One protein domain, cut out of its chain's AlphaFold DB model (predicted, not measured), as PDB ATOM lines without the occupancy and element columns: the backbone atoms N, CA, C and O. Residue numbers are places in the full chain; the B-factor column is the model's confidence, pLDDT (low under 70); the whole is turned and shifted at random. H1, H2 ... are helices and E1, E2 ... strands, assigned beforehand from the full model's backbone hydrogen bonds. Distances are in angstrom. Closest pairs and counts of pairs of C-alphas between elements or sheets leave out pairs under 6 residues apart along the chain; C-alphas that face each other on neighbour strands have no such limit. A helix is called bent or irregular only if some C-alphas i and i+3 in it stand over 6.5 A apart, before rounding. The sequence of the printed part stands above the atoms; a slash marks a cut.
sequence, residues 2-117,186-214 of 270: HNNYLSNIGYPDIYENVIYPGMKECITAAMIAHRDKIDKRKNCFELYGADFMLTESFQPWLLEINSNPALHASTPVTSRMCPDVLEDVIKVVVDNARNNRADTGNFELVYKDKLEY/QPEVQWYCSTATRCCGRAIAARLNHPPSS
ATOM      1  N   HIS A   2     225.284 202.226 264.239       68.12
ATOM      2  CA  HIS A   2     225.815 200.859 264.363       68.12
ATOM      3  C   HIS A   2     225.003 199.938 265.288       68.12
ATOM      4  O   HIS A   2     224.767 198.801 264.914       68.12
ATOM      5  N   ASN A   3     224.481 200.426 266.421       74.25
ATOM      6  CA  ASN A   3     223.691 199.580 267.337       74.25
ATOM      7  C   ASN A   3     222.417 199.017 266.684       74.25
ATOM      8  O   ASN A   3     222.060 197.872 266.935       74.25
ATOM      9  N   ASN A   4     221.774 199.778 265.789       81.62
ATOM     10  CA  ASN A   4     220.621 199.280 265.035       81.62
ATOM     11  C   ASN A   4     221.040 198.177 264.061       81.62
ATOM     12  O   ASN A   4     220.354 197.171 263.951       81.62
ATOM     13  N   TYR A   5     222.178 198.344 263.380       87.12
ATOM     14  CA  TYR A   5     222.709 197.311 262.494       87.12
ATOM     15  C   TYR A   5     223.075 196.037 263.267       87.12
ATOM     16  O   TYR A   5     222.612 194.966 262.896       87.12
ATOM     17  N   LEU A   6     223.827 196.162 264.366       88.06
ATOM     18  CA  LEU A   6     224.229 195.041 265.221       88.06
ATOM     19  C   LEU A   6     223.015 194.308 265.805       88.06
ATOM     20  O   LEU A   6     222.964 193.082 265.768       88.06
ATOM     21  N   SER A   7     221.987 195.045 266.233       89.69
ATOM     22  CA  SER A   7     220.710 194.459 266.658       89.69
ATOM     23  C   SER A   7     220.030 193.690 265.524       89.69
ATOM     24  O   SER A   7     219.588 192.563 265.728       89.69
ATOM     25  N   ASN A   8     219.995 194.261 264.315       92.81
ATOM     26  CA  ASN A   8     219.362 193.634 263.153       92.81
ATOM     27  C   ASN A   8     220.063 192.345 262.706       92.81
ATOM     28  O   ASN A   8     219.399 191.451 262.188       92.81
ATOM     29  N   ILE A   9     221.379 192.231 262.904       92.81
ATOM     30  CA  ILE A   9     222.133 191.001 262.616       92.81
ATOM     31  C   ILE A   9     222.162 190.014 263.800       92.81
ATOM     32  O   ILE A   9     222.884 189.025 263.741       92.81
ATOM     33  N   GLY A  10     221.375 190.256 264.858       93.75
ATOM     34  CA  GLY A  10     221.191 189.328 265.983       93.75
ATOM     35  C   GLY A  10     222.114 189.549 267.186       93.75
ATOM     36  O   GLY A  10     222.152 188.710 268.081       93.75
ATOM     37  N   TYR A  11     222.831 190.673 267.239       92.00
ATOM     38  CA  TYR A  11     223.824 190.984 268.271       92.00
ATOM     39  C   TYR A  11     223.568 192.358 268.929       92.00
ATOM     40  O   TYR A  11     224.404 193.257 268.823       92.00
ATOM     41  N   PRO A  12     222.424 192.569 269.608       89.69
ATOM     42  CA  PRO A  12     222.019 193.890 270.106       89.69
ATOM     43  C   PRO A  12     222.990 194.499 271.127       89.69
ATOM     44  O   PRO A  12     223.247 195.702 271.086       89.69
ATOM     45  N   ASP A  13     223.593 193.666 271.977       91.69
ATOM     46  CA  ASP A  13     224.419 194.125 273.101       91.69
ATOM     47  C   ASP A  13     225.928 193.988 272.847       91.69
ATOM     48  O   ASP A  13     226.745 194.318 273.706       91.69
ATOM     49  N   ILE A  14     226.337 193.501 271.669       91.25
ATOM     50  CA  ILE A  14     227.751 193.191 271.396       91.25
ATOM     51  C   ILE A  14     228.633 194.440 271.403       91.25
ATOM     52  O   ILE A  14     229.816 194.370 271.734       91.25
ATOM     53  N   TYR A  15     228.054 195.598 271.074       87.25
ATOM     54  CA  TYR A  15     228.784 196.854 271.133       87.25
ATOM     55  C   TYR A  15     229.198 197.190 272.565       87.25
ATOM     56  O   TYR A  15     230.371 197.442 272.812       87.25
ATOM     57  N   GLU A  16     228.253 197.137 273.503       88.50
ATOM     58  CA  GLU A  16     228.492 197.499 274.903       88.50
ATOM     59  C   GLU A  16     229.308 196.429 275.642       88.50
ATOM     60  O   GLU A  16     230.121 196.758 276.502       88.50
ATOM     61  N   ASN A  17     229.138 195.155 275.277       89.12
ATOM     62  CA  ASN A  17     229.756 194.038 275.996       89.12
ATOM     63  C   ASN A  17     231.132 193.628 275.457       89.12
ATOM     64  O   ASN A  17     231.908 193.025 276.194       89.12
ATOM     65  N   VAL A  18     231.431 193.904 274.183       86.88
ATOM     66  CA  VAL A  18     232.661 193.423 273.528       86.88
ATOM     67  C   VAL A  18     233.401 194.546 272.815       86.88
ATOM     68  O   VAL A  18     234.550 194.830 273.148       86.88
ATOM     69  N   ILE A  19     232.751 195.213 271.857       86.50
ATOM     70  CA  ILE A  19     233.441 196.163 270.971       86.50
ATOM     71  C   ILE A  19     233.952 197.372 271.762       86.50
ATOM     72  O   ILE A  19     235.128 197.719 271.678       86.50
ATOM     73  N   TYR A  20     233.088 198.024 272.541       86.81
ATOM     74  CA  TYR A  20     233.445 199.229 273.285       86.81
ATOM     75  C   TYR A  20     234.473 198.957 274.393       86.81
ATOM     76  O   TYR A  20     235.501 199.638 274.397       86.81
ATOM     77  N   PRO A  21     234.304 197.944 275.267       86.38
ATOM     78  CA  PRO A  21     235.338 197.567 276.231       86.38
ATOM     79  C   PRO A  21     236.681 197.233 275.569       86.38
ATOM     80  O   PRO A  21     237.704 197.783 275.976       86.38
ATOM     81  N   GLY A  22     236.680 196.439 274.493       84.88
ATOM     82  CA  GLY A  22     237.910 196.075 273.787       84.88
ATOM     83  C   GLY A  22     238.627 197.280 273.166       84.88
ATOM     84  O   GLY A  22     239.848 197.387 273.259       84.88
ATOM     85  N   MET A  23     237.894 198.251 272.605       85.25
ATOM     86  CA  MET A  23     238.506 199.486 272.091       85.25
ATOM     87  C   MET A  23     239.215 200.263 273.208       85.25
ATOM     88  O   MET A  23     240.318 200.777 273.001       85.25
ATOM     89  N   LYS A  24     238.622 200.320 274.408       84.12
ATOM     90  CA  LYS A  24     239.228 200.985 275.575       84.12
ATOM     91  C   LYS A  24     240.485 200.284 276.049       84.12
ATOM     92  O   LYS A  24     241.465 200.960 276.367       84.12
ATOM     93  N   GLU A  25     240.472 198.957 276.069       83.50
ATOM     94  CA  GLU A  25     241.643 198.150 276.402       83.50
ATOM     95  C   GLU A  25     242.782 198.394 275.408       83.50
ATOM     96  O   GLU A  25     243.900 198.685 275.833       83.50
ATOM     97  N   CYS A  26     242.503 198.384 274.099       82.44
ATOM     98  CA  CYS A  26     243.509 198.670 273.074       82.44
ATOM     99  C   CYS A  26     244.133 200.064 273.231       82.44
ATOM    100  O   CYS A  26     245.357 200.196 273.186       82.44
ATOM    101  N   ILE A  27     243.312 201.102 273.438       82.00
ATOM    102  CA  ILE A  27     243.801 202.479 273.636       82.00
ATOM    103  C   ILE A  27     244.646 202.551 274.902       82.00
ATOM    104  O   ILE A  27     245.758 203.073 274.874       82.00
ATOM    105  N   THR A  28     244.150 201.996 276.005       79.56
ATOM    106  CA  THR A  28     244.853 202.007 277.292       79.56
ATOM    107  C   THR A  28     246.203 201.303 277.181       79.56
ATOM    108  O   THR A  28     247.221 201.862 277.586       79.56
ATOM    109  N   ALA A  29     246.243 200.119 276.562       80.38
ATOM    110  CA  ALA A  29     247.474 199.367 276.339       80.38
ATOM    111  C   ALA A  29     248.476 200.142 275.470       80.38
ATOM    112  O   ALA A  29     249.653 200.236 275.832       80.38
ATOM    113  N   ALA A  30     248.020 200.748 274.368       80.56
ATOM    114  CA  ALA A  30     248.866 201.566 273.500       80.56
ATOM    115  C   ALA A  30     249.465 202.766 274.252       80.56
ATOM    116  O   ALA A  30     250.664 203.037 274.148       80.56
ATOM    117  N   MET A  31     248.658 203.445 275.072       77.81
ATOM    118  CA  MET A  31     249.111 204.603 275.845       77.81
ATOM    119  C   MET A  31     250.070 204.223 276.970       77.81
ATOM    120  O   MET A  31     251.082 204.901 277.155       77.81
ATOM    121  N   ILE A  32     249.820 203.120 277.684       78.31
ATOM    122  CA  ILE A  32     250.756 202.595 278.691       78.31
ATOM    123  C   ILE A  32     252.093 202.243 278.033       78.31
ATOM    124  O   ILE A  32     253.142 202.626 278.547       78.31
ATOM    125  N   ALA A  33     252.073 201.577 276.875       79.38
ATOM    126  CA  ALA A  33     253.287 201.206 276.150       79.38
ATOM    127  C   ALA A  33     254.094 202.426 275.671       79.38
ATOM    128  O   ALA A  33     255.322 202.358 275.576       79.38
ATOM    129  N   HIS A  34     253.426 203.548 275.382       75.75
ATOM    130  CA  HIS A  34     254.081 204.773 274.923       75.75
ATOM    131  C   HIS A  34     254.392 205.780 276.040       75.75
ATOM    132  O   HIS A  34     255.123 206.738 275.801       75.75
ATOM    133  N   ARG A  35     253.900 205.566 277.267       73.19
ATOM    134  CA  ARG A  35     253.900 206.546 278.374       73.19
ATOM    135  C   ARG A  35     255.244 207.230 278.650       73.19
ATOM    136  O   ARG A  35     255.274 208.410 278.995       73.19
ATOM    137  N   ASP A  36     256.342 206.487 278.518       71.19
ATOM    138  CA  ASP A  36     257.693 206.940 278.863       71.19
ATOM    139  C   ASP A  36     258.339 207.745 277.727       71.19
ATOM    140  O   ASP A  36     259.322 208.447 277.947       71.19
ATOM    141  N   LYS A  37     257.762 207.669 276.522       71.62
ATOM    142  CA  LYS A  37     258.198 208.394 275.325       71.62
ATOM    143  C   LYS A  37     257.398 209.670 275.075       71.62
ATOM    144  O   LYS A  37     257.871 210.529 274.340       71.62
ATOM    145  N   ILE A  38     256.206 209.804 275.662       68.62
ATOM    146  CA  ILE A  38     255.389 211.000 275.449       68.62
ATOM    147  C   ILE A  38     255.975 212.163 276.249       68.62
ATOM    148  O   ILE A  38     256.108 212.071 277.473       68.62
ATOM    149  N   ASP A  39     256.243 213.278 275.568       67.94
ATOM    150  CA  ASP A  39     256.701 214.515 276.197       67.94
ATOM    151  C   ASP A  39     255.706 214.961 277.283       67.94
ATOM    152  O   ASP A  39     254.488 215.018 277.079       67.94
ATOM    153  N   LYS A  40     256.216 215.197 278.490       68.19
ATOM    154  CA  LYS A  40     255.416 215.500 279.678       68.19
ATOM    155  C   LYS A  40     255.459 217.010 279.878       68.19
ATOM    156  O   LYS A  40     256.294 217.523 280.617       68.19
ATOM    157  N   ARG A  41     254.552 217.717 279.204       66.19
ATOM    158  CA  ARG A  41     254.359 219.164 279.379       66.19
ATOM    159  C   ARG A  41     253.131 219.431 280.232       66.19
ATOM    160  O   ARG A  41     252.049 218.910 279.952       66.19
ATOM    161  N   LYS A  42     253.304 220.204 281.305       66.56
ATOM    162  CA  LYS A  42     252.193 220.627 282.170       66.56
ATOM    163  C   LYS A  42     251.231 221.503 281.372       66.56
ATOM    164  O   LYS A  42     251.667 222.215 280.478       66.56
ATOM    165  N   ASN A  43     249.942 221.455 281.710       67.62
ATOM    166  CA  ASN A  43     248.898 222.269 281.071       67.62
ATOM    167  C   ASN A  43     248.782 222.076 279.547       67.62
ATOM    168  O   ASN A  43     248.179 222.895 278.860       67.62
ATOM    169  N   CYS A  44     249.334 220.982 279.018       71.38
ATOM    170  CA  CYS A  44     249.126 220.561 277.644       71.38
ATOM    171  C   CYS A  44     248.164 219.381 277.611       71.38
ATOM    172  O   CYS A  44     248.182 218.510 278.490       71.38
ATOM    173  N   PHE A  45     247.373 219.346 276.549       77.88
ATOM    174  CA  PHE A  45     246.577 218.194 276.184       77.88
ATOM    175  C   PHE A  45     246.763 217.882 274.708       77.88
ATOM    176  O   PHE A  45     247.167 218.744 273.926       77.88
ATOM    177  N   GLU A  46     246.457 216.648 274.338       79.38
ATOM    178  CA  GLU A  46     246.452 216.222 272.946       79.38
ATOM    179  C   GLU A  46     245.239 215.338 272.691       79.38
ATOM    180  O   GLU A  46     244.879 214.517 273.542       79.38
ATOM    181  N   LEU A  47     244.607 215.554 271.539       81.00
ATOM    182  CA  LEU A  47     243.447 214.812 271.074       81.00
ATOM    183  C   LEU A  47     243.882 213.854 269.969       81.00
ATOM    184  O   LEU A  47     244.348 214.286 268.918       81.00
ATOM    185  N   TYR A  48     243.672 212.564 270.185       83.69
ATOM    186  CA  TYR A  48     244.002 211.521 269.225       83.69
ATOM    187  C   TYR A  48     242.742 210.927 268.605       83.69
ATOM    188  O   TYR A  48     241.712 210.811 269.271       83.69
ATOM    189  N   GLY A  49     242.840 210.493 267.350       84.69
ATOM    190  CA  GLY A  49     241.873 209.592 266.722       84.69
ATOM    191  C   GLY A  49     242.470 208.200 266.568       84.69
ATOM    192  O   GLY A  49     243.582 208.075 266.069       84.69
ATOM    193  N   ALA A  50     241.743 207.172 266.981       83.56
ATOM    194  CA  ALA A  50     242.140 205.778 266.845       83.56
ATOM    195  C   ALA A  50     241.197 205.054 265.883       83.56
ATOM    196  O   ALA A  50     239.979 205.113 266.067       83.56
ATOM    197  N   ASP A  51     241.767 204.361 264.901       84.38
ATOM    198  CA  ASP A  51     241.020 203.632 263.877       84.38
ATOM    199  C   ASP A  51     241.056 202.128 264.181       84.38
ATOM    200  O   ASP A  51     242.113 201.556 264.467       84.38
ATOM    201  N   PHE A  52     239.886 201.487 264.126       85.62
ATOM    202  CA  PHE A  52     239.707 200.081 264.483       85.62
ATOM    203  C   PHE A  52     239.133 199.261 263.334       85.62
ATOM    204  O   PHE A  52     238.281 199.723 262.575       85.62
ATOM    205  N   MET A  53     239.534 197.994 263.283       86.50
ATOM    206  CA  MET A  53     238.866 196.952 262.510       86.50
ATOM    207  C   MET A  53     238.217 195.950 263.461       86.50
ATOM    208  O   MET A  53     238.792 195.632 264.495       86.50
ATOM    209  N   LEU A  54     237.032 195.441 263.131       86.44
ATOM    210  CA  LEU A  54     236.398 194.372 263.903       86.44
ATOM    211  C   LEU A  54     236.656 193.026 263.232       86.44
ATOM    212  O   LEU A  54     236.523 192.908 262.014       86.44
ATOM    213  N   THR A  55     236.996 192.014 264.025       88.38
ATOM    214  CA  THR A  55     237.048 190.623 263.556       88.38
ATOM    215  C   THR A  55     235.645 190.040 263.377       88.38
ATOM    216  O   THR A  55     234.648 190.617 263.814       88.38
ATOM    217  N   GLU A  56     235.566 188.832 262.814       89.62
ATOM    218  CA  GLU A  56     234.327 188.038 262.734       89.62
ATOM    219  C   GLU A  56     233.691 187.770 264.110       89.62
ATOM    220  O   GLU A  56     232.481 187.610 264.223       89.62
ATOM    221  N   SER A  57     234.499 187.766 265.174       87.38
ATOM    222  CA  SER A  57     234.059 187.636 266.567       87.38
ATOM    223  C   SER A  57     233.794 188.982 267.258       87.38
ATOM    224  O   SER A  57     233.700 189.033 268.486       87.38
ATOM    225  N   PHE A  58     233.686 190.070 266.487       89.88
ATOM    226  CA  PHE A  58     233.486 191.450 266.945       89.88
ATOM    227  C   PHE A  58     234.595 191.994 267.857       89.88
ATOM    228  O   PHE A  58     234.408 193.012 268.523       89.88
ATOM    229  N   GLN A  59     235.764 191.351 267.881       87.88
ATOM    230  CA  GLN A  59     236.898 191.835 268.658       87.88
ATOM    231  C   GLN A  59     237.545 193.021 267.932       87.88
ATOM    232  O   GLN A  59     237.851 192.903 266.741       87.88
ATOM    233  N   PRO A  60     237.760 194.158 268.609       86.75
ATOM    234  CA  PRO A  60     238.376 195.324 267.997       86.75
ATOM    235  C   PRO A  60     239.891 195.159 267.888       86.75
ATOM    236  O   PRO A  60     240.575 194.794 268.841       86.75
ATOM    237  N   TRP A  61     240.422 195.450 266.709       87.00
ATOM    238  CA  TRP A  61     241.843 195.492 266.398       87.00
ATOM    239  C   TRP A  61     242.222 196.936 266.104       87.00
ATOM    240  O   TRP A  61     241.720 197.534 265.152       87.00
ATOM    241  N   LEU A  62     243.090 197.501 266.941       84.19
ATOM    242  CA  LEU A  62     243.627 198.843 266.740       84.19
ATOM    243  C   LEU A  62     244.572 198.841 265.534       84.19
ATOM    244  O   LEU A  62     245.575 198.128 265.543       84.19
ATOM    245  N   LEU A  63     244.256 199.641 264.518       82.44
ATOM    246  CA  LEU A  63     245.072 199.769 263.310       82.44
ATOM    247  C   LEU A  63     246.105 200.882 263.463       82.44
ATOM    248  O   LEU A  63     247.297 200.666 263.257       82.44
ATOM    249  N   GLU A  64     245.640 202.072 263.840       84.00
ATOM    250  CA  GLU A  64     246.480 203.257 263.972       84.00
ATOM    251  C   GLU A  64     245.926 204.251 264.994       84.00
ATOM    252  O   GLU A  64     244.739 204.244 265.333       84.00
ATOM    253  N   ILE A  65     246.817 205.120 265.473       81.62
ATOM    254  CA  ILE A  65     246.492 206.278 266.303       81.62
ATOM    255  C   ILE A  65     247.086 207.513 265.629       81.62
ATOM    256  O   ILE A  65     248.293 207.589 265.407       81.62
ATOM    257  N   ASN A  66     246.234 208.494 265.358       83.50
ATOM    258  CA  ASN A  66     246.566 209.755 264.715       83.50
ATOM    259  C   ASN A  66     246.518 210.901 265.732       83.50
ATOM    260  O   ASN A  66     245.505 211.079 266.407       83.50
ATOM    261  N   SER A  67     247.573 211.718 265.798       77.06
ATOM    262  CA  SER A  67     247.646 212.937 266.628       77.06
ATOM    263  C   SER A  67     246.858 214.127 266.074       77.06
ATOM    264  O   SER A  67     246.690 215.135 266.748       77.06
ATOM    265  N   ASN A  68     246.364 214.024 264.840       76.00
ATOM    266  CA  ASN A  68     245.558 215.058 264.204       76.00
ATOM    267  C   ASN A  68     244.336 214.429 263.522       76.00
ATOM    268  O   ASN A  68     244.320 214.263 262.297       76.00
ATOM    269  N   PRO A  69     243.325 213.998 264.295       77.00
ATOM    270  CA  PRO A  69     242.101 213.489 263.706       77.00
ATOM    271  C   PRO A  69     241.411 214.584 262.885       77.00
ATOM    272  O   PRO A  69     241.294 215.730 263.313       77.00
ATOM    273  N   ALA A  70     240.899 214.229 261.708       73.00
ATOM    274  CA  ALA A  70     240.124 215.161 260.900       73.00
ATOM    275  C   ALA A  70     238.805 215.519 261.610       73.00
ATOM    276  O   ALA A  70     237.918 214.676 261.746       73.00
ATOM    277  N   LEU A  71     238.664 216.782 262.020       74.25
ATOM    278  CA  LEU A  71     237.456 217.324 262.661       74.25
ATOM    279  C   LEU A  71     236.618 218.204 261.722       74.25
ATOM    280  O   LEU A  71     235.772 218.985 262.155       74.25
ATOM    281  N   HIS A  72     236.845 218.085 260.414       74.12
ATOM    282  CA  HIS A  72     236.064 218.808 259.422       74.12
ATOM    283  C   HIS A  72     234.669 218.188 259.247       74.12
ATOM    284  O   HIS A  72     234.504 216.968 259.166       74.12
ATOM    285  N   ALA A  73     233.668 219.053 259.090       74.62
ATOM    286  CA  ALA A  73     232.279 218.724 258.785       74.62
ATOM    287  C   ALA A  73     232.107 218.215 257.333       74.62
ATOM    288  O   ALA A  73     231.441 218.831 256.507       74.62
ATOM    289  N   SER A  74     232.765 217.107 256.987       73.62
ATOM    290  CA  SER A  74     232.769 216.517 255.637       73.62
ATOM    291  C   SER A  74     231.522 215.691 255.307       73.62
ATOM    292  O   SER A  74     231.204 215.488 254.140       73.62
ATOM    293  N   THR A  75     230.810 215.199 256.320       78.31
ATOM    294  CA  THR A  75     229.608 214.367 256.179       78.31
ATOM    295  C   THR A  75     228.533 214.846 257.157       78.31
ATOM    296  O   THR A  75     228.867 215.475 258.163       78.31
ATOM    297  N   PRO A  76     227.241 214.516 256.965       80.69
ATOM    298  CA  PRO A  76     226.191 214.847 257.939       80.69
ATOM    299  C   PRO A  76     226.419 214.251 259.337       80.69
ATOM    300  O   PRO A  76     225.841 214.702 260.325       80.69
ATOM    301  N   VAL A  77     227.223 213.191 259.421       76.56
ATOM    302  CA  VAL A  77     227.603 212.535 260.671       76.56
ATOM    303  C   VAL A  77     228.723 213.324 261.357       76.56
ATOM    304  O   VAL A  77     228.551 213.747 262.498       76.56
ATOM    305  N   THR A  78     229.817 213.624 260.650       72.62
ATOM    306  CA  THR A  78     230.930 214.428 261.195       72.62
ATOM    307  C   THR A  78     230.529 215.878 261.475       72.62
ATOM    308  O   THR A  78     230.967 216.451 262.462       72.62
ATOM    309  N   SER A  79     229.597 216.443 260.705       77.62
ATOM    310  CA  SER A  79     229.040 217.788 260.945       77.62
ATOM    311  C   SER A  79     228.301 217.921 262.277       77.62
ATOM    312  O   SER A  79     228.151 219.032 262.774       77.62
ATOM    313  N   ARG A  80     227.810 216.807 262.833       78.88
ATOM    314  CA  ARG A  80     227.163 216.771 264.149       78.88
ATOM    315  C   ARG A  80     228.162 216.419 265.244       78.88
ATOM    316  O   ARG A  80     228.271 217.146 266.214       78.88
ATOM    317  N   MET A  81     228.943 215.358 265.046       75.88
ATOM    318  CA  MET A  81     229.830 214.854 266.098       75.88
ATOM    319  C   MET A  81     231.059 215.732 266.351       75.88
ATOM    320  O   MET A  81     231.510 215.806 267.485       75.88
ATOM    321  N   CYS A  82     231.643 216.363 265.326       79.31
ATOM    322  CA  CYS A  82     232.877 217.132 265.516       79.31
ATOM    323  C   CYS A  82     232.677 218.349 266.439       79.31
ATOM    324  O   CYS A  82     233.499 218.516 267.339       79.31
ATOM    325  N   PRO A  83     231.605 219.158 266.294       80.50
ATOM    326  CA  PRO A  83     231.280 220.195 267.273       80.50
ATOM    327  C   PRO A  83     231.079 219.651 268.691       80.50
ATOM    328  O   PRO A  83     231.684 220.186 269.615       80.50
ATOM    329  N   ASP A  84     230.310 218.566 268.850       80.50
ATOM    330  CA  ASP A  84     230.018 217.969 270.163       80.50
ATOM    331  C   ASP A  84     231.306 217.501 270.866       80.50
ATOM    332  O   ASP A  84     231.536 217.791 272.039       80.50
ATOM    333  N   VAL A  85     232.199 216.833 270.127       79.62
ATOM    334  CA  VAL A  85     233.504 216.401 270.645       79.62
ATOM    335  C   VAL A  85     234.348 217.599 271.070       79.62
ATOM    336  O   VAL A  85     234.964 217.556 272.131       79.62
ATOM    337  N   LEU A  86     234.402 218.657 270.258       81.88
ATOM    338  CA  LEU A  86     235.188 219.849 270.576       81.88
ATOM    339  C   LEU A  86     234.661 220.568 271.822       81.88
ATOM    340  O   LEU A  86     235.463 221.020 272.637       81.88
ATOM    341  N   GLU A  87     233.340 220.651 271.989       82.44
ATOM    342  CA  GLU A  87     232.719 221.200 273.197       82.44
ATOM    343  C   GLU A  87     233.083 220.364 274.430       82.44
ATOM    344  O   GLU A  87     233.560 220.902 275.432       82.44
ATOM    345  N   ASP A  88     232.945 219.041 274.341       82.44
ATOM    346  CA  ASP A  88     233.220 218.145 275.463       82.44
ATOM    347  C   ASP A  88     234.723 218.088 275.824       82.44
ATOM    348  O   ASP A  88     235.073 217.936 276.996       82.44
ATOM    349  N   VAL A  89     235.636 218.299 274.862       79.94
ATOM    350  CA  VAL A  89     237.079 218.453 275.144       79.94
ATOM    351  C   VAL A  89     237.332 219.644 276.072       79.94
ATOM    352  O   VAL A  89     238.143 219.534 276.992       79.94
ATOM    353  N   ILE A  90     236.642 220.772 275.877       81.06
ATOM    354  CA  ILE A  90     236.808 221.957 276.737       81.06
ATOM    355  C   ILE A  90     236.356 221.636 278.157       81.06
ATOM    356  O   ILE A  90     237.065 221.966 279.110       81.06
ATOM    357  N   LYS A  91     235.222 220.946 278.303       79.81
ATOM    358  CA  LYS A  91     234.723 220.521 279.614       79.81
ATOM    359  C   LYS A  91     235.749 219.660 280.353       79.81
ATOM    360  O   LYS A  91     236.034 219.882 281.527       79.81
ATOM    361  N   VAL A  92     236.383 218.727 279.645       76.56
ATOM    362  CA  VAL A  92     237.421 217.840 280.189       76.56
ATOM    363  C   VAL A  92     238.712 218.592 280.548       76.56
ATOM    364  O   VAL A  92     239.269 218.381 281.626       76.56
ATOM    365  N   VAL A  93     239.197 219.473 279.670       76.50
ATOM    366  CA  VAL A  93     240.494 220.161 279.832       76.50
ATOM    367  C   VAL A  93     240.411 221.344 280.800       76.50
ATOM    368  O   VAL A  93     241.377 221.629 281.504       76.50
ATOM    369  N   VAL A  94     239.284 222.059 280.825       78.56
ATOM    370  CA  VAL A  94     239.130 223.329 281.554       78.56
ATOM    371  C   VAL A  94     238.242 223.164 282.780       78.56
ATOM    372  O   VAL A  94     238.667 223.495 283.890       78.56
ATOM    373  N   ASP A  95     237.022 222.659 282.607       79.31
ATOM    374  CA  ASP A  95     236.034 222.646 283.692       79.31
ATOM    375  C   ASP A  95     236.362 221.568 284.723       79.31
ATOM    376  O   ASP A  95     236.460 221.858 285.917       79.31
ATOM    377  N   ASN A  96     236.645 220.350 284.261       77.19
ATOM    378  CA  ASN A  96     237.044 219.235 285.110       77.19
ATOM    379  C   ASN A  96     238.402 219.476 285.794       77.19
ATOM    380  O   ASN A  96     238.612 219.073 286.939       77.19
ATOM    381  N   ALA A  97     239.296 220.225 285.143       72.94
ATOM    382  CA  ALA A  97     240.561 220.646 285.737       72.94
ATOM    383  C   ALA A  97     240.384 221.602 286.931       72.94
ATOM    384  O   ALA A  97     241.184 221.580 287.871       72.94
ATOM    385  N   ARG A  98     239.339 222.438 286.905       75.81
ATOM    386  CA  ARG A  98     238.972 223.353 287.999       75.81
ATOM    387  C   ARG A  98     238.134 222.663 289.072       75.81
ATOM    388  O   ARG A  98     238.269 222.975 290.253       75.81
ATOM    389  N   ASN A  99     237.266 221.746 288.659       78.88
ATOM    390  CA  ASN A  99     236.362 220.998 289.514       78.88
ATOM    391  C   ASN A  99     236.238 219.562 288.999       78.88
ATOM    392  O   ASN A  99     235.518 219.317 288.041       78.88
ATOM    393  N   ASN A 100     236.845 218.602 289.696       77.44
ATOM    394  CA  ASN A 100     236.860 217.183 289.311       77.44
ATOM    395  C   ASN A 100     235.492 216.463 289.350       77.44
ATOM    396  O   ASN A 100     235.433 215.239 289.243       77.44
ATOM    397  N   ARG A 101     234.405 217.207 289.576       84.50
ATOM    398  CA  ARG A 101     233.008 216.756 289.494       84.50
ATOM    399  C   ARG A 101     232.232 217.447 288.371       84.50
ATOM    400  O   ARG A 101     231.013 217.302 288.314       84.50
ATOM    401  N   ALA A 102     232.894 218.272 287.561       82.12
ATOM    402  CA  ALA A 102     232.268 218.910 286.412       82.12
ATOM    403  C   ALA A 102     231.849 217.857 285.376       82.12
ATOM    404  O   ALA A 102     232.437 216.780 285.300       82.12
ATOM    405  N   ASP A 103     230.826 218.191 284.590       87.50
ATOM    406  CA  ASP A 103     230.421 217.385 283.441       87.50
ATOM    407  C   ASP A 103     231.603 217.228 282.476       87.50
ATOM    408  O   ASP A 103     232.294 218.202 282.195       87.50
ATOM    409  N   THR A 104     231.830 216.021 281.967       82.94
ATOM    410  CA  THR A 104     232.816 215.736 280.910       82.94
ATOM    411  C   THR A 104     232.142 215.458 279.566       82.94
ATOM    412  O   THR A 104     232.802 215.064 278.603       82.94
ATOM    413  N   GLY A 105     230.823 215.655 279.495       87.19
ATOM    414  CA  GLY A 105     230.013 215.337 278.336       87.19
ATOM    415  C   GLY A 105     230.110 213.859 277.993       87.19
ATOM    416  O   GLY A 105     229.966 212.988 278.849       87.19
ATOM    417  N   ASN A 106     230.390 213.564 276.728       85.88
ATOM    418  CA  ASN A 106     230.484 212.188 276.250       85.88
ATOM    419  C   ASN A 106     231.850 211.534 276.502       85.88
ATOM    420  O   ASN A 106     232.049 210.390 276.083       85.88
ATOM    421  N   PHE A 107     232.801 212.227 277.135       84.25
ATOM    422  CA  PHE A 107     234.078 211.638 277.530       84.25
ATOM    423  C   PHE A 107     233.970 210.882 278.851       84.25
ATOM    424  O   PHE A 107     233.461 211.401 279.843       84.25
ATOM    425  N   GLU A 108     234.563 209.693 278.883       84.12
ATOM    426  CA  GLU A 108     234.773 208.905 280.093       84.12
ATOM    427  C   GLU A 108     236.265 208.724 280.380       84.12
ATOM    428  O   GLU A 108     237.065 208.502 279.473       84.12
ATOM    429  N   LEU A 109     236.657 208.816 281.651       85.50
ATOM    430  CA  LEU A 109     238.026 208.546 282.090       85.50
ATOM    431  C   LEU A 109     238.283 207.032 282.057       85.50
ATOM    432  O   LEU A 109     237.706 206.296 282.854       85.50
ATOM    433  N   VAL A 110     239.170 206.576 281.170       83.06
ATOM    434  CA  VAL A 110     239.464 205.140 280.980       83.06
ATOM    435  C   VAL A 110     240.761 204.696 281.644       83.06
ATOM    436  O   VAL A 110     240.889 203.541 282.040       83.06
ATOM    437  N   TYR A 111     241.718 205.611 281.803       81.25
ATOM    438  CA  TYR A 111     242.980 205.334 282.483       81.25
ATOM    439  C   TYR A 111     243.461 206.564 283.244       81.25
ATOM    440  O   TYR A 111     243.430 207.689 282.736       81.25
ATOM    441  N   LYS A 112     243.936 206.340 284.468       82.31
ATOM    442  CA  LYS A 112     244.532 207.361 285.322       82.31
ATOM    443  C   LYS A 112     245.750 206.781 286.019       82.31
ATOM    444  O   LYS A 112     245.650 205.737 286.657       82.31
ATOM    445  N   ASP A 113     246.865 207.490 285.936       72.69
ATOM    446  CA  ASP A 113     248.117 207.068 286.559       72.69
ATOM    447  C   ASP A 113     248.925 208.268 287.051       72.69
ATOM    448  O   ASP A 113     248.730 209.407 286.609       72.69
ATOM    449  N   LYS A 114     249.844 208.015 287.981       70.12
ATOM    450  CA  LYS A 114     250.766 209.027 288.491       70.12
ATOM    451  C   LYS A 114     251.957 209.120 287.548       70.12
ATOM    452  O   LYS A 114     252.665 208.145 287.312       70.12
ATOM    453  N   LEU A 115     252.208 210.313 287.023       64.31
ATOM    454  CA  LEU A 115     253.451 210.584 286.326       64.31
ATOM    455  C   LEU A 115     254.558 210.819 287.343       64.31
ATOM    456  O   LEU A 115     254.640 211.872 287.972       64.31
ATOM    457  N   GLU A 116     255.495 209.887 287.413       61.62
ATOM    458  CA  GLU A 116     256.801 210.207 287.966       61.62
ATOM    459  C   GLU A 116     257.531 211.113 286.961       61.62
ATOM    460  O   GLU A 116     257.882 210.706 285.844       61.62
ATOM    461  N   TYR A 117     257.723 212.381 287.328       57.12
ATOM    462  CA  TYR A 117     258.743 213.198 286.680       57.12
ATOM    463  C   TYR A 117     260.080 212.760 287.251       57.12
ATOM    464  O   TYR A 117     260.287 212.808 288.466       57.12
ATOM    465  N   GLN A 186     251.763 214.821 293.138       41.81
ATOM    466  CA  GLN A 186     252.412 214.194 291.996       41.81
ATOM    467  C   GLN A 186     251.591 214.531 290.751       41.81
ATOM    468  O   GLN A 186     250.360 214.474 290.819       41.81
ATOM    469  N   PRO A 187     252.227 214.904 289.633       53.91
ATOM    470  CA  PRO A 187     251.487 215.137 288.411       53.91
ATOM    471  C   PRO A 187     250.799 213.843 287.977       53.91
ATOM    472  O   PRO A 187     251.391 212.768 288.019       53.91
ATOM    473  N   GLU A 188     249.536 213.937 287.583       58.56
ATOM    474  CA  GLU A 188     248.740 212.791 287.144       58.56
ATOM    475  C   GLU A 188     248.496 212.899 285.641       58.56
ATOM    476  O   GLU A 188     248.271 213.995 285.118       58.56
ATOM    477  N   VAL A 189     248.546 211.752 284.961       61.03
ATOM    478  CA  VAL A 189     248.071 211.611 283.587       61.03
ATOM    479  C   VAL A 189     246.705 210.970 283.593       61.03
ATOM    480  O   VAL A 189     246.479 209.945 284.240       61.03
ATOM    481  N   GLN A 190     245.808 211.582 282.836       63.75
ATOM    482  CA  GLN A 190     244.461 211.092 282.620       63.75
ATOM    483  C   GLN A 190     244.207 210.918 281.134       63.75
ATOM    484  O   GLN A 190     244.597 211.768 280.331       63.75
ATOM    485  N   TRP A 191     243.535 209.820 280.804       70.25
ATOM    486  CA  TRP A 191     243.108 209.506 279.452       70.25
ATOM    487  C   TRP A 191     241.608 209.354 279.406       70.25
ATOM    488  O   TRP A 191     241.042 208.504 280.096       70.25
ATOM    489  N   TYR A 192     240.986 210.160 278.564       69.25
ATOM    490  CA  TYR A 192     239.553 210.113 278.344       69.25
ATOM    491  C   TYR A 192     239.261 209.458 277.005       69.25
ATOM    492  O   TYR A 192     239.954 209.766 276.044       69.25
ATOM    493  N   CYS A 193     238.245 208.604 276.934       67.00
ATOM    494  CA  CYS A 193     237.705 208.060 275.692       67.00
ATOM    495  C   CYS A 193     236.319 208.661 275.451       67.00
ATOM    496  O   CYS A 193     235.485 208.666 276.354       67.00
ATOM    497  N   SER A 194     236.057 209.183 274.254       65.62
ATOM    498  CA  SER A 194     234.717 209.671 273.914       65.62
ATOM    499  C   SER A 194     233.791 208.524 273.508       65.62
ATOM    500  O   SER A 194     234.141 207.684 272.679       65.62
ATOM    501  N   THR A 195     232.568 208.535 274.033       54.88
ATOM    502  CA  THR A 195     231.446 207.723 273.539       54.88
ATOM    503  C   THR A 195     230.763 208.354 272.315       54.88
ATOM    504  O   THR A 195     229.955 207.692 271.661       54.88
ATOM    505  N   ALA A 196     231.070 209.613 271.966       46.62
ATOM    506  CA  ALA A 196     230.369 210.366 270.917       46.62
ATOM    507  C   ALA A 196     230.632 209.836 269.497       46.62
ATOM    508  O   ALA A 196     229.847 210.078 268.583       46.62
ATOM    509  N   THR A 197     231.686 209.044 269.290       49.03
ATOM    510  CA  THR A 197     232.055 208.488 267.979       49.03
ATOM    511  C   THR A 197     231.360 207.165 267.627       49.03
ATOM    512  O   THR A 197     231.800 206.424 266.742       49.03
ATOM    513  N   ARG A 198     230.183 206.911 268.220       47.56
ATOM    514  CA  ARG A 198     229.251 205.799 267.914       47.56
ATOM    515  C   ARG A 198     228.861 205.661 266.429       47.56
ATOM    516  O   ARG A 198     228.201 204.686 266.055       47.56
ATOM    517  N   CYS A 199     229.227 206.607 265.561       35.44
ATOM    518  CA  CYS A 199     228.825 206.623 264.152       35.44
ATOM    519  C   CYS A 199     229.948 206.415 263.125       35.44
ATOM    520  O   CYS A 199     229.612 206.342 261.947       35.44
ATOM    521  N   CYS A 200     231.225 206.266 263.501       40.84
ATOM    522  CA  CYS A 200     232.305 206.169 262.495       40.84
ATOM    523  C   CYS A 200     233.453 205.186 262.791       40.84
ATOM    524  O   CYS A 200     234.437 205.198 262.060       40.84
ATOM    525  N   GLY A 201     233.357 204.327 263.812       45.50
ATOM    526  CA  GLY A 201     234.398 203.318 264.094       45.50
ATOM    527  C   GLY A 201     235.732 203.899 264.586       45.50
ATOM    528  O   GLY A 201     236.710 203.169 264.709       45.50
ATOM    529  N   ARG A 202     235.767 205.204 264.878       50.22
ATOM    530  CA  ARG A 202     236.914 205.890 265.466       50.22
ATOM    531  C   ARG A 202     236.709 206.040 266.960       50.22
ATOM    532  O   ARG A 202     235.596 206.338 267.379       50.22
ATOM    533  N   ALA A 203     237.750 205.892 267.763       52.50
ATOM    534  CA  ALA A 203     237.723 206.327 269.156       52.50
ATOM    535  C   ALA A 203     238.543 207.606 269.301       52.50
ATOM    536  O   ALA A 203     239.545 207.783 268.612       52.50
ATOM    537  N   ILE A 204     238.109 208.505 270.179       53.84
ATOM    538  CA  ILE A 204     238.818 209.757 270.432       53.84
ATOM    539  C   ILE A 204     239.373 209.718 271.841       53.84
ATOM    540  O   ILE A 204     238.608 209.529 272.789       53.84
ATOM    541  N   ALA A 205     240.688 209.892 271.956       54.59
ATOM    542  CA  ALA A 205     241.397 209.867 273.225       54.59
ATOM    543  C   ALA A 205     242.001 211.236 273.546       54.59
ATOM    544  O   ALA A 205     242.633 211.833 272.680       54.59
ATOM    545  N   ALA A 206     241.851 211.718 274.780       54.38
ATOM    546  CA  ALA A 206     242.497 212.952 275.236       54.38
ATOM    547  C   ALA A 206     243.478 212.668 276.376       54.38
ATOM    548  O   ALA A 206     243.081 212.062 277.372       54.38
ATOM    549  N   ARG A 207     244.733 213.125 276.250       59.53
ATOM    550  CA  ARG A 207     245.727 213.098 277.341       59.53
ATOM    551  C   ARG A 207     245.703 214.411 278.102       59.53
ATOM    552  O   ARG A 207     245.925 215.442 277.482       59.53
ATOM    553  N   LEU A 208     245.561 214.381 279.424       58.72
ATOM    554  CA  LEU A 208     245.757 215.563 280.276       58.72
ATOM    555  C   LEU A 208     246.927 215.362 281.241       58.72
ATOM    556  O   LEU A 208     247.055 214.283 281.819       58.72
ATOM    557  N   ASN A 209     247.723 216.412 281.467       59.72
ATOM    558  CA  ASN A 209     248.773 216.463 282.492       59.72
ATOM    559  C   ASN A 209     248.418 217.515 283.576       59.72
ATOM    560  O   ASN A 209     248.477 218.712 283.295       59.72
ATOM    561  N   HIS A 210     248.113 217.109 284.816       52.66
ATOM    562  CA  HIS A 210     247.877 218.022 285.972       52.66
ATOM    563  C   HIS A 210     249.155 218.220 286.822       52.66
ATOM    564  O   HIS A 210     249.854 217.214 286.955       52.66
ATOM    565  N   PRO A 211     249.543 219.423 287.366       46.38
ATOM    566  CA  PRO A 211     249.161 219.911 288.740       46.38
ATOM    567  C   PRO A 211     249.347 221.461 289.027       46.38
ATOM    568  O   PRO A 211     249.819 222.158 288.130       46.38
ATOM    569  N   PRO A 212     249.146 222.036 290.257       41.34
ATOM    570  CA  PRO A 212     248.503 221.536 291.483       41.34
ATOM    571  C   PRO A 212     247.276 222.359 291.955       41.34
ATOM    572  O   PRO A 212     247.156 223.562 291.719       41.34
ATOM    573  N   SER A 213     246.427 221.733 292.775       54.72
ATOM    574  CA  SER A 213     245.564 222.445 293.717       54.72
ATOM    575  C   SER A 213     246.394 222.937 294.911       54.72
ATOM    576  O   SER A 213     246.873 222.162 295.732       54.72
ATOM    577  N   SER A 214     246.584 224.251 295.028       39.53
ATOM    578  CA  SER A 214     246.771 224.917 296.324       39.53
ATOM    579  C   SER A 214     246.582 226.428 296.169       39.53
ATOM    580  O   SER A 214     247.483 227.156 295.773       39.53
TER     581      SER A 214
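Overview. This is residues 2 to 117 and 186 to 214 of the 270 residues of the protein "uncharacterized protein LOC115880069" of Sitophilus oryzae (UniProt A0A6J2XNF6). One five-stranded sheet, curled like part of a barrel, wraps round the long helix H2, while a second long helix, H3, packs on the opposite face of the sheet. The short helix H1 sits beyond the sheet at one end of the domain, beside the first residues of H2. The 145 printed residues include three named helices and five named strands, in the order H1, H2, E1, E2, H3, E3, E4, E5, and the sheet runs E2, E1, E5, E4, E3, with its neighbour strands antiparallel. The class is mixed, helices and strands. The whole is compact, with a radius of gyration of the C-alphas of 15.9 A, yet elongated in outline, with spans of 53 by 30 by 27 A.

Along the chain. The printed part begins with H1, residues 2 to 8, whose C-alpha 2 is at (225.815, 200.859, 264.363). H2, residues 14 to 34, is 29.0 A from first to last C-alpha; it is irregular, but only just, with C-alphas 17 and 20 at 6.9 A. E1, residues 45 to 54, is the longest strand by residues and measures 28.7 A. E2 is residues 60 to 66, 16.9 A long. H3, residues 78 to 98, begins at C-alpha 78 at (230.930, 214.428, 261.195) and is 29.4 A long, with a kink of 27 degrees near residue 92. E3, residues 107 to 114, is 20.1 A long and bends by 56 degrees at residue 110. E4, residues 188 to 194, is 19.5 A long. E5, residues 202 to 210, is 26.2 A long and ends at C-alpha 210 at (247.877, 218.022, 285.972).

Arrangement. The sheet is strongly twisted, and E2 and E3 are its edge strands. E1 and E2 form a hairpin, with N 61 and O 53 at 2.8 A. E1 and E5 are antiparallel at 151 degrees, with N 48 and O 205 at 2.8 A. E4 and E5 form a hairpin, with N 208 and O 190 at 2.9 A. E4 and E3 are antiparallel at 160 degrees, with N 193 and O 108 at 2.8 A. These N and O pairs are within hydrogen-bond range. H2 and H3 are on opposite faces of the sheet, giving three layers, that is, helices on both faces of one sheet. The sheet curls round H2; the closest C-alphas of H2 and E2 are those of Ile 19 and Pro 60, 5.8 A apart, and those of H2 and E3 are Thr 28 and Tyr 111, 6.4 A apart. H3 has a height over the sheet of 9.3 A and lies over E5 and, only just, over E4, with 3 of its C-alphas falling there. It runs along the strands, at 16 degrees to E5 on the local plane, and its closest C-alphas to E5 are those of Val 93 and Leu 208, 7.0 A apart. H2 and H3 are apart. H1 is not on the sheet. H1 and H2 form a helical hairpin and only just touch, with 3 pairs of C-alphas within 8 A; H2 does so with residues 14 to 15 alone. The closest C-alphas are those of Asn 3 and Tyr 15, 6.9 A apart. Every O i to N i+4 pair is within hydrogen-bond range in H1, against 15 of 17 in H2 and 13 of 17 in H3.

Size, cuts and confidence. The two C-alphas farthest apart are those of Ile 9 and Ser 214, at 53.8 A. Residues 118 to 185 are cut out and not printed, and C-alphas 117 and 186 are 8.3 A apart across the cut, within the link from E3 to E4. Of the links that are printed whole, that from E2 to H3, with 11 residues, is long. The mean pLDDT of the printed part is 75.1; 38 printed residues are under 70, where the model's confidence is low, namely residue 2, residues 38 to 43, residues 115 to 117, residues 186 to 190 and residues 192 to 214.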